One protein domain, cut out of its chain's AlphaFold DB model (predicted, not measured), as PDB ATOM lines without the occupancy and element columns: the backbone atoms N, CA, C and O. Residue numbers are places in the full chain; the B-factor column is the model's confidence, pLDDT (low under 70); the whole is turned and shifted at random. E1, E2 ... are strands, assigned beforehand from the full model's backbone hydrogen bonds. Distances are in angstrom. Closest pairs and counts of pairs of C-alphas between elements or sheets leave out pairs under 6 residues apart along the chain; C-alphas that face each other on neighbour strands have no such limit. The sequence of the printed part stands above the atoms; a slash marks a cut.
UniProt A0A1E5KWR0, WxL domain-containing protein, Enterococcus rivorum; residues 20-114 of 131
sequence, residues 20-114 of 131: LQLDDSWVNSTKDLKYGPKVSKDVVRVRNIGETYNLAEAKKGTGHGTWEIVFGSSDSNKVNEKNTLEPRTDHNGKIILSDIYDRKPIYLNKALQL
ATOM      1  N   LEU A  20     100.749 147.675 145.555       90.19
ATOM      2  CA  LEU A  20     102.081 147.477 146.120       90.19
ATOM      3  C   LEU A  20     101.982 146.462 147.248       90.19
ATOM      4  O   LEU A  20     101.259 146.666 148.221       90.19
ATOM      5  N   GLN A  21     102.710 145.367 147.102       91.56
ATOM      6  CA  GLN A  21     102.837 144.331 148.103       91.56
ATOM      7  C   GLN A  21     104.161 144.502 148.853       91.56
ATOM      8  O   GLN A  21     105.217 144.577 148.223       91.56
ATOM      9  N   LEU A  22     104.084 144.551 150.182       92.88
ATOM     10  CA  LEU A  22     105.219 144.599 151.099       92.88
ATOM     11  C   LEU A  22     105.188 143.344 151.979       92.88
ATOM     12  O   LEU A  22     104.140 143.002 152.531       92.88
ATOM     13  N   ASP A  23     106.328 142.677 152.106       92.12
ATOM     14  CA  ASP A  23     106.497 141.436 152.867       92.12
ATOM     15  C   ASP A  23     107.810 141.459 153.672       92.12
ATOM     16  O   ASP A  23     108.525 142.464 153.674       92.12
ATOM     17  N   ASP A  24     108.122 140.368 154.375       91.56
ATOM     18  CA  ASP A  24     109.365 140.161 155.127       91.56
ATOM     19  C   ASP A  24     109.667 141.324 156.084       91.56
ATOM     20  O   ASP A  24     110.778 141.862 156.150       91.56
ATOM     21  N   SER A  25     108.635 141.754 156.810       92.50
ATOM     22  CA  SER A  25     108.717 142.869 157.745       92.50
ATOM     23  C   SER A  25     109.473 142.478 159.021       92.50
ATOM     24  O   SER A  25     109.280 141.398 159.591       92.50
ATOM     25  N   TRP A  26     110.318 143.367 159.530       91.62
ATOM     26  CA  TRP A  26     111.020 143.193 160.802       91.62
ATOM     27  C   TRP A  26     111.290 144.544 161.465       91.62
ATOM     28  O   TRP A  26     111.024 145.598 160.887       91.62
ATOM     29  N   VAL A  27     111.760 144.516 162.714       91.12
ATOM     30  CA  VAL A  27     112.024 145.731 163.491       91.12
ATOM     31  C   VAL A  27     113.509 145.918 163.754       91.12
ATOM     32  O   VAL A  27     114.187 145.008 164.230       91.12
ATOM     33  N   ASN A  28     113.985 147.134 163.514       89.44
ATOM     34  CA  ASN A  28     115.325 147.571 163.865       89.44
ATOM     35  C   ASN A  28     115.281 148.704 164.898       89.44
ATOM     36  O   ASN A  28     114.344 149.506 164.937       89.44
ATOM     37  N   SER A  29     116.305 148.776 165.748       87.94
ATOM     38  CA  SER A  29     116.516 149.898 166.661       87.94
ATOM     39  C   SER A  29     117.949 149.924 167.175       87.94
ATOM     40  O   SER A  29     118.663 148.924 167.171       87.94
ATOM     41  N   THR A  30     118.354 151.081 167.690       85.00
ATOM     42  CA  THR A  30     119.549 151.208 168.533       85.00
ATOM     43  C   THR A  30     119.320 150.684 169.957       85.00
ATOM     44  O   THR A  30     120.273 150.540 170.722       85.00
ATOM     45  N   LYS A  31     118.064 150.413 170.337       82.19
ATOM     46  CA  LYS A  31     117.674 149.788 171.607       82.19
ATOM     47  C   LYS A  31     117.610 148.265 171.475       82.19
ATOM     48  O   LYS A  31     117.517 147.720 170.382       82.19
ATOM     49  N   ASP A  32     117.629 147.584 172.620       84.94
ATOM     50  CA  ASP A  32     117.473 146.129 172.689       84.94
ATOM     51  C   ASP A  32     116.112 145.702 172.105       84.94
ATOM     52  O   ASP A  32     115.055 146.129 172.586       84.94
ATOM     53  N   LEU A  33     116.155 144.848 171.076       86.50
ATOM     54  CA  LEU A  33     114.992 144.392 170.310       86.50
ATOM     55  C   LEU A  33     113.962 143.646 171.164       86.50
ATOM     56  O   LEU A  33     112.797 143.582 170.779       86.50
ATOM     57  N   LYS A  34     114.331 143.143 172.354       86.00
ATOM     58  CA  LYS A  34     113.370 142.494 173.265       86.00
ATOM     59  C   LYS A  34     112.270 143.431 173.775       86.00
ATOM     60  O   LYS A  34     111.236 142.958 174.238       86.00
ATOM     61  N   TYR A  35     112.498 144.744 173.718       88.06
ATOM     62  CA  TYR A  35     111.505 145.764 174.067       88.06
ATOM     63  C   TYR A  35     110.771 146.321 172.845       88.06
ATOM     64  O   TYR A  35     109.951 147.229 172.994       88.06
ATOM     65  N   GLY A  36     111.078 145.807 171.653       89.62
ATOM     66  CA  GLY A  36     110.473 146.237 170.404       89.62
ATOM     67  C   GLY A  36     108.987 145.907 170.325       89.62
ATOM     68  O   GLY A  36     108.503 145.003 171.014       89.62
ATOM     69  N   PRO A  37     108.237 146.644 169.492       91.12
ATOM     70  CA  PRO A  37     106.886 146.246 169.148       91.12
ATOM     71  C   PRO A  37     106.917 144.917 168.380       91.12
ATOM     72  O   PRO A  37     107.882 144.584 167.689       91.12
ATOM     73  N   LYS A  38     105.826 144.160 168.461       90.19
ATOM     74  CA  LYS A  38     105.620 142.987 167.620       90.19
ATOM     75  C   LYS A  38     105.156 143.457 166.244       90.19
ATOM     76  O   LYS A  38     104.058 143.991 166.119       90.19
ATOM     77  N   VAL A  39     105.978 143.249 165.224       90.62
ATOM     78  CA  VAL A  39     105.641 143.597 163.837       90.62
ATOM     79  C   VAL A  39     104.668 142.559 163.273       90.62
ATOM     80  O   VAL A  39     104.812 141.361 163.546       90.62
ATOM     81  N   SER A  40     103.674 143.006 162.506       87.00
ATOM     82  CA  SER A  40     102.795 142.107 161.760       87.00
ATOM     83  C   SER A  40     103.589 141.396 160.671       87.00
ATOM     84  O   SER A  40     104.272 142.048 159.885       87.00
ATOM     85  N   LYS A  41     103.482 140.066 160.613       84.88
ATOM     86  CA  LYS A  41     104.071 139.236 159.549       84.88
ATOM     87  C   LYS A  41     103.107 139.033 158.374       84.88
ATOM     88  O   LYS A  41     103.365 138.203 157.510       84.88
ATOM     89  N   ASP A  42     101.992 139.760 158.368       86.25
ATOM     90  CA  ASP A  42     101.052 139.735 157.259       86.25
ATOM     91  C   ASP A  42     101.608 140.515 156.069       86.25
ATOM     92  O   ASP A  42     102.217 141.577 156.208       86.25
ATOM     93  N   VAL A  43     101.313 140.005 154.879       86.81
ATOM     94  CA  VAL A  43     101.606 140.682 153.621       86.81
ATOM     95  C   VAL A  43     100.746 141.942 153.506       86.81
ATOM     96  O   VAL A  43      99.520 141.864 153.376       86.81
ATOM     97  N   VAL A  44     101.384 143.111 153.489       89.62
ATOM     98  CA  VAL A  44     100.707 144.402 153.318       89.62
ATOM     99  C   VAL A  44     100.456 144.625 151.834       89.62
ATOM    100  O   VAL A  44     101.386 144.584 151.034       89.62
ATOM    101  N   ARG A  45      99.202 144.872 151.440       89.75
ATOM    102  CA  ARG A  45      98.830 145.150 150.045       89.75
ATOM    103  C   ARG A  45      98.199 146.519 149.920       89.75
ATOM    104  O   ARG A  45      96.987 146.625 150.025       89.75
ATOM    105  N   VAL A  46      99.009 147.527 149.637       88.00
ATOM    106  CA  VAL A  46      98.553 148.903 149.443       88.00
ATOM    107  C   VAL A  46      97.826 148.999 148.104       88.00
ATOM    108  O   VAL A  46      98.461 148.958 147.045       88.00
ATOM    109  N   ARG A  47      96.494 149.074 148.167       81.75
ATOM    110  CA  ARG A  47      95.609 149.191 147.001       81.75
ATOM    111  C   ARG A  47      95.065 150.599 146.857       81.75
ATOM    112  O   ARG A  47      95.039 151.117 145.749       81.75
ATOM    113  N   ASN A  48      94.642 151.195 147.971       78.50
ATOM    114  CA  ASN A  48      94.014 152.505 147.975       78.50
ATOM    115  C   ASN A  48      94.756 153.470 148.898       78.50
ATOM    116  O   ASN A  48      95.206 153.118 149.992       78.50
ATOM    117  N   ILE A  49      94.818 154.728 148.475       77.06
ATOM    118  CA  ILE A  49      95.281 155.823 149.322       77.06
ATOM    119  C   ILE A  49      94.312 155.982 150.498       77.06
ATOM    120  O   ILE A  49      93.096 155.978 150.324       77.06
ATOM    121  N   GLY A  50      94.859 156.142 151.704       76.25
ATOM    122  CA  GLY A  50      94.078 156.331 152.930       76.25
ATOM    123  C   GLY A  50      93.717 155.038 153.665       76.25
ATOM    124  O   GLY A  50      93.164 155.105 154.763       76.25
ATOM    125  N   GLU A  51      94.062 153.866 153.125       81.75
ATOM    126  CA  GLU A  51      93.954 152.610 153.869       81.75
ATOM    127  C   GLU A  51      94.914 152.595 155.062       81.75
ATOM    128  O   GLU A  51      96.087 152.958 154.962       81.75
ATOM    129  N   THR A  52      94.397 152.163 156.212       85.31
ATOM    130  CA  THR A  52      95.186 152.023 157.438       85.31
ATOM    131  C   THR A  52      95.584 150.569 157.623       85.31
ATOM    132  O   THR A  52      94.733 149.682 157.647       85.31
ATOM    133  N   TYR A  53      96.880 150.337 157.809       85.62
ATOM    134  CA  TYR A  53      97.450 149.018 158.054       85.62
ATOM    135  C   TYR A  53      98.065 148.978 159.446       85.62
ATOM    136  O   TYR A  53      98.851 149.855 159.810       85.62
ATOM    137  N   ASN A  54      97.735 147.949 160.225       88.25
ATOM    138  CA  ASN A  54      98.418 147.714 161.488       88.25
ATOM    139  C   ASN A  54      99.766 147.033 161.220       88.25
ATOM    140  O   ASN A  54      99.823 145.828 160.986       88.25
ATOM    141  N   LEU A  55     100.843 147.817 161.225       90.38
ATOM    142  CA  LEU A  55     102.185 147.314 160.932       90.38
ATOM    143  C   LEU A  55     102.874 146.718 162.159       90.38
ATOM    144  O   LEU A  55     103.688 145.806 162.020       90.38
ATOM    145  N   ALA A  56     102.574 147.219 163.356       91.12
ATOM    146  CA  ALA A  56     103.188 146.738 164.582       91.12
ATOM    147  C   ALA A  56     102.340 147.064 165.813       91.12
ATOM    148  O   ALA A  56     101.704 148.113 165.894       91.12
ATOM    149  N   GLU A  57     102.398 146.186 166.807       92.19
ATOM    150  CA  GLU A  57     101.685 146.320 168.072       92.19
ATOM    151  C   GLU A  57     102.671 146.312 169.245       92.19
ATOM    152  O   GLU A  57     103.512 145.420 169.372       92.19
ATOM    153  N   ALA A  58     102.548 147.289 170.143       91.75
ATOM    154  CA  ALA A  58     103.319 147.349 171.379       91.75
ATOM    155  C   ALA A  58     102.433 146.993 172.580       91.75
ATOM    156  O   ALA A  58     101.432 147.653 172.856       91.75
ATOM    157  N   LYS A  59     102.833 145.972 173.341       89.00
ATOM    158  CA  LYS A  59     102.235 145.669 174.647       89.00
ATOM    159  C   LYS A  59     102.705 146.677 175.698       89.00
ATOM    160  O   LYS A  59     103.731 147.341 175.530       89.00
ATOM    161  N   LYS A  60     101.999 146.749 176.829       88.88
ATOM    162  CA  LYS A  60     102.400 147.575 177.979       88.88
ATOM    163  C   LYS A  60     103.865 147.312 178.360       88.88
ATOM    164  O   LYS A  60     104.246 146.166 178.576       88.88
ATOM    165  N   GLY A  61     104.659 148.378 178.452       84.88
ATOM    166  CA  GLY A  61     106.090 148.304 178.774       84.88
ATOM    167  C   GLY A  61     107.009 147.959 177.592       84.88
ATOM    168  O   GLY A  61     108.212 147.831 177.793       84.88
ATOM    169  N   THR A  62     106.472 147.835 176.374       87.81
ATOM    170  CA  THR A  62     107.236 147.675 175.120       87.81
ATOM    171  C   THR A  62     106.974 148.857 174.183       87.81
ATOM    172  O   THR A  62     106.107 149.685 174.454       87.81
ATOM    173  N   GLY A  63     107.732 148.966 173.093       83.50
ATOM    174  CA  GLY A  63     107.549 150.015 172.087       83.50
ATOM    175  C   GLY A  63     108.129 151.377 172.474       83.50
ATOM    176  O   GLY A  63     108.034 152.322 171.696       83.50
ATOM    177  N   HIS A  64     108.788 151.502 173.630       85.75
ATOM    178  CA  HIS A  64     109.490 152.732 174.004       85.75
ATOM    179  C   HIS A  64     110.756 152.941 173.166       85.75
ATOM    180  O   HIS A  64     111.550 152.020 172.990       85.75
ATOM    181  N   GLY A  65     110.980 154.176 172.719       87.00
ATOM    182  CA  GLY A  65     112.115 154.547 171.873       87.00
ATOM    183  C   GLY A  65     111.738 154.661 170.397       87.00
ATOM    184  O   GLY A  65     110.562 154.662 170.045       87.00
ATOM    185  N   THR A  66     112.753 154.796 169.547       90.00
ATOM    186  CA  THR A  66     112.584 154.880 168.094       90.00
ATOM    187  C   THR A  66     112.753 153.496 167.486       90.00
ATOM    188  O   THR A  66     113.748 152.815 167.755       90.00
ATOM    189  N   TRP A  67     111.789 153.099 166.661       90.06
ATOM    190  CA  TRP A  67     111.760 151.814 165.974       90.06
ATOM    191  C   TRP A  67     111.619 152.044 164.479       90.06
ATOM    192  O   TRP A  67     110.838 152.893 164.049       90.06
ATOM    193  N   GLU A  68     112.353 151.265 163.700       91.44
ATOM    194  CA  GLU A  68     112.228 151.217 162.249       91.44
ATOM    195  C   GLU A  68     111.527 149.912 161.884       91.44
ATOM    196  O   GLU A  68     111.970 148.840 162.299       91.44
ATOM    197  N   ILE A  69     110.436 149.996 161.122       90.88
ATOM    198  CA  ILE A  69     109.818 148.824 160.496       90.88
ATOM    199  C   ILE A  69     110.416 148.711 159.100       90.88
ATOM    200  O   ILE A  69     110.245 149.603 158.269       90.88
ATOM    201  N   VAL A  70     111.148 147.631 158.867       92.25
ATOM    202  CA  VAL A  70     111.904 147.387 157.640       92.25
ATOM    203  C   VAL A  70     111.223 146.266 156.865       92.25
ATOM    204  O   VAL A  70     110.806 145.288 157.473       92.25
ATOM    205  N   PHE A  71     111.114 146.397 155.541       93.38
ATOM    206  CA  PHE A  71     110.562 145.369 154.650       93.38
ATOM    207  C   PHE A  71     111.674 144.805 153.759       93.38
ATOM    208  O   PHE A  71     112.226 145.512 152.907       93.38
ATOM    209  N   GLY A  72     112.010 143.533 153.967       92.88
ATOM    210  CA  GLY A  72     113.169 142.878 153.364       92.88
ATOM    211  C   GLY A  72     114.482 143.143 154.107       92.88
ATOM    212  O   GLY A  72     114.537 143.889 155.086       92.88
ATOM    213  N   SER A  73     115.568 142.517 153.660       94.00
ATOM    214  CA  SER A  73     116.885 142.650 154.291       94.00
ATOM    215  C   SER A  73     118.021 142.375 153.303       94.00
ATOM    216  O   SER A  73     117.827 141.717 152.283       94.00
ATOM    217  N   SER A  74     119.216 142.888 153.611       92.25
ATOM    218  CA  SER A  74     120.462 142.476 152.954       92.25
ATOM    219  C   SER A  74     121.103 141.309 153.702       92.25
ATOM    220  O   SER A  74     120.840 141.099 154.882       92.25
ATOM    221  N   ASP A  75     122.015 140.591 153.061       90.00
ATOM    222  CA  ASP A  75     122.864 139.575 153.700       90.00
ATOM    223  C   ASP A  75     123.710 140.116 154.868       90.00
ATOM    224  O   ASP A  75     124.005 139.399 155.819       90.00
ATOM    225  N   SER A  76     124.050 141.401 154.828       88.56
ATOM    226  CA  SER A  76     124.829 142.095 155.851       88.56
ATOM    227  C   SER A  76     124.005 142.612 157.040       88.56
ATOM    228  O   SER A  76     124.512 143.418 157.828       88.56
ATOM    229  N   ASN A  77     122.720 142.260 157.147       88.12
ATOM    230  CA  ASN A  77     121.880 142.758 158.234       88.12
ATOM    231  C   ASN A  77     122.330 142.193 159.597       88.12
ATOM    232  O   ASN A  77     122.787 141.061 159.715       88.12
ATOM    233  N   LYS A  78     122.188 142.995 160.658       83.94
ATOM    234  CA  LYS A  78     122.703 142.662 162.002       83.94
ATOM    235  C   LYS A  78     121.814 141.703 162.800       83.94
ATOM    236  O   LYS A  78     122.166 141.356 163.924       83.94
ATOM    237  N   VAL A  79     120.659 141.326 162.260       84.75
ATOM    238  CA  VAL A  79     119.606 140.590 162.976       84.75
ATOM    239  C   VAL A  79     119.319 139.216 162.366       84.75
ATOM    240  O   VAL A  79     118.376 138.551 162.779       84.75
ATOM    241  N   ASN A  80     120.157 138.769 161.424       86.12
ATOM    242  CA  ASN A  80     120.046 137.491 160.718       86.12
ATOM    243  C   ASN A  80     118.704 137.276 159.996       86.12
ATOM    244  O   ASN A  80     118.282 136.138 159.798       86.12
ATOM    245  N   GLU A  81     118.036 138.352 159.578       91.06
ATOM    246  CA  GLU A  81     116.861 138.243 158.712       91.06
ATOM    247  C   GLU A  81     117.287 137.711 157.339       91.06
ATOM    248  O   GLU A  81     118.392 137.978 156.861       91.06
ATOM    249  N   LYS A  82     116.423 136.940 156.682       92.25
ATOM    250  CA  LYS A  82     116.760 136.309 155.402       92.25
ATOM    251  C   LYS A  82     116.949 137.365 154.313       92.25
ATOM    252  O   LYS A  82     116.021 138.116 154.053       92.25
ATOM    253  N   ASN A  83     118.103 137.356 153.636       94.75
ATOM    254  CA  ASN A  83     118.373 138.266 152.521       94.75
ATOM    255  C   ASN A  83     117.266 138.190 151.451       94.75
ATOM    256  O   ASN A  83     116.949 137.108 150.951       94.75
ATOM    257  N   THR A  84     116.731 139.350 151.081       95.50
ATOM    258  CA  THR A  84     115.708 139.521 150.042       95.50
ATOM    259  C   THR A  84     116.229 140.284 148.825       95.50
ATOM    260  O   THR A  84     115.485 140.467 147.858       95.50
ATOM    261  N   LEU A  85     117.488 140.740 148.860       95.19
ATOM    262  CA  LEU A  85     118.124 141.452 147.759       95.19
ATOM    263  C   LEU A  85     118.740 140.487 146.752       95.19
ATOM    264  O   LEU A  85     119.528 139.609 147.107       95.19
ATOM    265  N   GLU A  86     118.449 140.729 145.478       94.31
ATOM    266  CA  GLU A  86     119.012 139.976 144.361       94.31
ATOM    267  C   GLU A  86     119.534 140.909 143.270       94.31
ATOM    268  O   GLU A  86     118.870 141.903 142.962       94.31
ATOM    269  N   PRO A  87     120.701 140.624 142.663       93.50
ATOM    270  CA  PRO A  87     121.184 141.408 141.536       93.50
ATOM    271  C   PRO A  87     120.165 141.408 140.397       93.50
ATOM    272  O   PRO A  87     119.687 140.358 139.965       93.50
ATOM    273  N   ARG A  88     119.853 142.591 139.872       93.94
ATOM    274  CA  ARG A  88     119.027 142.721 138.676       93.94
ATOM    275  C   ARG A  88     119.847 142.304 137.464       93.94
ATOM    276  O   ARG A  88     120.915 142.865 137.226       93.94
ATOM    277  N   THR A  89     119.329 141.371 136.676       93.88
ATOM    278  CA  THR A  89     119.965 140.922 135.435       93.88
ATOM    279  C   THR A  89     119.205 141.396 134.200       93.88
ATOM    280  O   THR A  89     117.992 141.605 134.247       93.88
ATOM    281  N   ASP A  90     119.919 141.570 133.092       91.94
ATOM    282  CA  ASP A  90     119.332 141.769 131.767       91.94
ATOM    283  C   ASP A  90     118.839 140.441 131.152       91.94
ATOM    284  O   ASP A  90     118.873 139.381 131.784       91.94
ATOM    285  N   HIS A  91     118.379 140.497 129.898       92.00
ATOM    286  CA  HIS A  91     117.889 139.333 129.150       92.00
ATOM    287  C   HIS A  91     118.963 138.262 128.885       92.00
ATOM    288  O   HIS A  91     118.616 137.118 128.607       92.00
ATOM    289  N   ASN A  92     120.249 138.607 128.998       92.94
ATOM    290  CA  ASN A  92     121.379 137.690 128.843       92.94
ATOM    291  C   ASN A  92     121.887 137.159 130.195       92.94
ATOM    292  O   ASN A  92     122.897 136.458 130.240       92.94
ATOM    293  N   GLY A  93     121.232 137.514 131.307       92.25
ATOM    294  CA  GLY A  93     121.661 137.143 132.654       92.25
ATOM    295  C   GLY A  93     122.818 137.990 133.197       92.25
ATOM    296  O   GLY A  93     123.372 137.663 134.246       92.25
ATOM    297  N   LYS A  94     123.200 139.084 132.526       94.69
ATOM    298  CA  LYS A  94     124.269 139.970 132.996       94.69
ATOM    299  C   LYS A  94     123.722 140.963 134.015       94.69
ATOM    300  O   LYS A  94     122.668 141.557 133.804       94.69
ATOM    301  N   ILE A  95     124.458 141.178 135.104       94.94
ATOM    302  CA  ILE A  95     124.106 142.164 136.132       94.94
ATOM    303  C   ILE A  95     124.036 143.567 135.517       94.94
ATOM    304  O   ILE A  95     124.988 144.027 134.879       94.94
ATOM    305  N   ILE A  96     122.917 144.247 135.749       94.50
ATOM    306  CA  ILE A  96     122.709 145.638 135.358       94.50
ATOM    307  C   ILE A  96     123.439 146.541 136.353       94.50
ATOM    308  O   ILE A  96     123.297 146.394 137.570       94.50
ATOM    309  N   LEU A  97     124.214 147.485 135.826       93.75
ATOM    310  CA  LEU A  97     124.940 148.480 136.609       93.75
ATOM    311  C   LEU A  97     124.212 149.823 136.534       93.75
ATOM    312  O   LEU A  97     123.639 150.161 135.505       93.75
ATOM    313  N   SER A  98     124.234 150.575 137.629       90.00
ATOM    314  CA  SER A  98     123.656 151.913 137.703       90.00
ATOM    315  C   SER A  98     124.601 152.951 137.109       90.00
ATOM    316  O   SER A  98     125.714 153.126 137.608       90.00
ATOM    317  N   ASP A  99     124.135 153.703 136.115       88.94
ATOM    318  CA  ASP A  99     124.902 154.810 135.531       88.94
ATOM    319  C   ASP A  99     125.032 156.010 136.486       88.94
ATOM    320  O   ASP A  99     125.989 156.771 136.394       88.94
ATOM    321  N   ILE A 100     124.114 156.146 137.452       91.50
ATOM    322  CA  ILE A 100     124.092 157.253 138.428       91.50
ATOM    323  C   ILE A 100     124.835 156.944 139.736       91.50
ATOM    324  O   ILE A 100     125.102 157.848 140.520       91.50
ATOM    325  N   TYR A 101     125.157 155.674 139.998       85.69
ATOM    326  CA  TYR A 101     125.834 155.243 141.227       85.69
ATOM    327  C   TYR A 101     127.149 154.540 140.903       85.69
ATOM    328  O   TYR A 101     127.332 153.381 141.272       85.69
ATOM    329  N   ASP A 102     128.050 155.223 140.193       90.50
ATOM    330  CA  ASP A 102     129.415 154.760 139.895       90.50
ATOM    331  C   ASP A 102     129.485 153.326 139.348       90.50
ATOM    332  O   ASP A 102     130.344 152.533 139.733       90.50
ATOM    333  N   ARG A 103     128.546 152.958 138.466       90.38
ATOM    334  CA  ARG A 103     128.463 151.614 137.874       90.38
ATOM    335  C   ARG A 103     128.333 150.490 138.909       90.38
ATOM    336  O   ARG A 103     128.775 149.369 138.663       90.38
ATOM    337  N   LYS A 104     127.707 150.755 140.058       92.75
ATOM    338  CA  LYS A 104     127.384 149.724 141.057       92.75
ATOM    339  C   LYS A 104     126.225 148.837 140.585       92.75
ATOM    340  O   LYS A 104     125.334 149.335 139.894       92.75
ATOM    341  N   PRO A 105     126.193 147.548 140.966       92.75
ATOM    342  CA  PRO A 105     125.069 146.666 140.664       92.75
ATOM    343  C   PRO A 105     123.731 147.215 141.166       92.75
ATOM    344  O   PRO A 105     123.635 147.698 142.295       92.75
ATOM    345  N   ILE A 106     122.693 147.098 140.339       93.75
ATOM    346  CA  ILE A 106     121.308 147.350 140.744       93.75
ATOM    347  C   ILE A 106     120.764 146.085 141.409       93.75
ATOM    348  O   ILE A 106     120.918 144.991 140.870       93.75
ATOM    349  N   TYR A 107     120.090 146.238 142.546       93.25
ATOM    350  CA  TYR A 107     119.442 145.138 143.261       93.25
ATOM    351  C   TYR A 107     117.921 145.282 143.240       93.25
ATOM    352  O   TYR A 107     117.383 146.388 143.277       93.25
ATOM    353  N   LEU A 108     117.234 144.146 143.198       93.25
ATOM    354  CA  LEU A 108     115.799 144.018 143.404       93.25
ATOM    355  C   LEU A 108     115.550 143.517 144.826       93.25
ATOM    356  O   LEU A 108     116.166 142.541 145.244       93.25
ATOM    357  N   ASN A 109     114.632 144.157 145.548       94.94
ATOM    358  CA  ASN A 109     114.151 143.655 146.831       94.94
ATOM    359  C   ASN A 109     112.892 142.812 146.603       94.94
ATOM    360  O   ASN A 109     111.836 143.361 146.298       94.94
ATOM    361  N   LYS A 110     112.986 141.491 146.778       94.56
ATOM    362  CA  LYS A 110     111.851 140.571 146.580       94.56
ATOM    363  C   LYS A 110     110.706 140.740 147.577       94.56
ATOM    364  O   LYS A 110     109.595 140.301 147.277       94.56
ATOM    365  N   ALA A 111     110.963 141.404 148.703       94.06
ATOM    366  CA  ALA A 111     109.947 141.781 149.677       94.06
ATOM    367  C   ALA A 111     109.024 142.909 149.175       94.06
ATOM    368  O   ALA A 111     108.013 143.200 149.808       94.06
ATOM    369  N   LEU A 112     109.366 143.557 148.054       93.62
ATOM    370  CA  LEU A 112     108.590 144.626 147.432       93.62
ATOM    371  C   LEU A 112     108.137 144.188 146.042       93.62
ATOM    372  O   LEU A 112     108.959 143.902 145.170       93.62
ATOM    373  N   GLN A 113     106.828 144.149 145.813       92.06
ATOM    374  CA  GLN A 113     106.275 143.714 144.531       92.06
ATOM    375  C   GLN A 113     105.166 144.652 144.067       92.06
ATOM    376  O   GLN A 113     104.253 144.976 144.822       92.06
ATOM    377  N   LEU A 114     105.220 145.057 142.799       89.44
ATOM    378  CA  LEU A 114     104.077 145.653 142.117       89.44
ATOM    379  C   LEU A 114     103.248 144.523 141.507       89.44
ATOM    380  O   LEU A 114     103.682 143.859 140.568       89.44
TER     381      LEU A 114
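Overview. This is residues 20 to 114 of the 131 residues of the protein "WxL domain-containing protein" of Enterococcus rivorum (UniProt A0A1E5KWR0). With little regular structure, this is a loose string of wide loops pinned by short strands: sheet E3 - E1 - E7, where both printed ends meet, pair E2 - E4, and hairpin E5 and E6. The 95 printed residues have seven named strands, E1 to E7, and no named helix: all strand, though only 23 residues are in them, each sheet antiparallel. The whole is loose and elongated, radius of gyration of the C-alphas 16.4 A, spanning 53 by 33 by 22 A.

Along the chain. E1 is residues 20 to 22, from C-alpha 20 at (102.081, 147.477, 146.120); E3 is residues 44 to 46; E7 is residues 112 to 114, ending with C-alpha 114 at (104.077, 145.653, 142.117). E2 is 25 to 28, 10.2 A; E4 is 68 to 71, 9.7 A; E5 is 85 to 87; E6 is 107 to 109.

Arrangement. Within hydrogen-bond range are N 22 and O 44, 2.8 A, for E1 and E3; N 21 and O 113, 2.8 A, for E1 and E7; N 26 and O 70, 2.9 A, for E2 and E4; N 108 and O 86, 2.8 A, for E5 and E6. E1 runs on into E2 at 56 degrees, E6 into E7 at 86 degrees. E2 and E5 are apart.

Size, cuts and confidence. The C-alphas farthest apart, Lys 60 and Asn 92, are 53.6 A apart. The links E2 to E3, E3 to E4, E4 to E5 and E5 to E6 are long. The printed part has no cut, and no printed residue is under 70 in pLDDT.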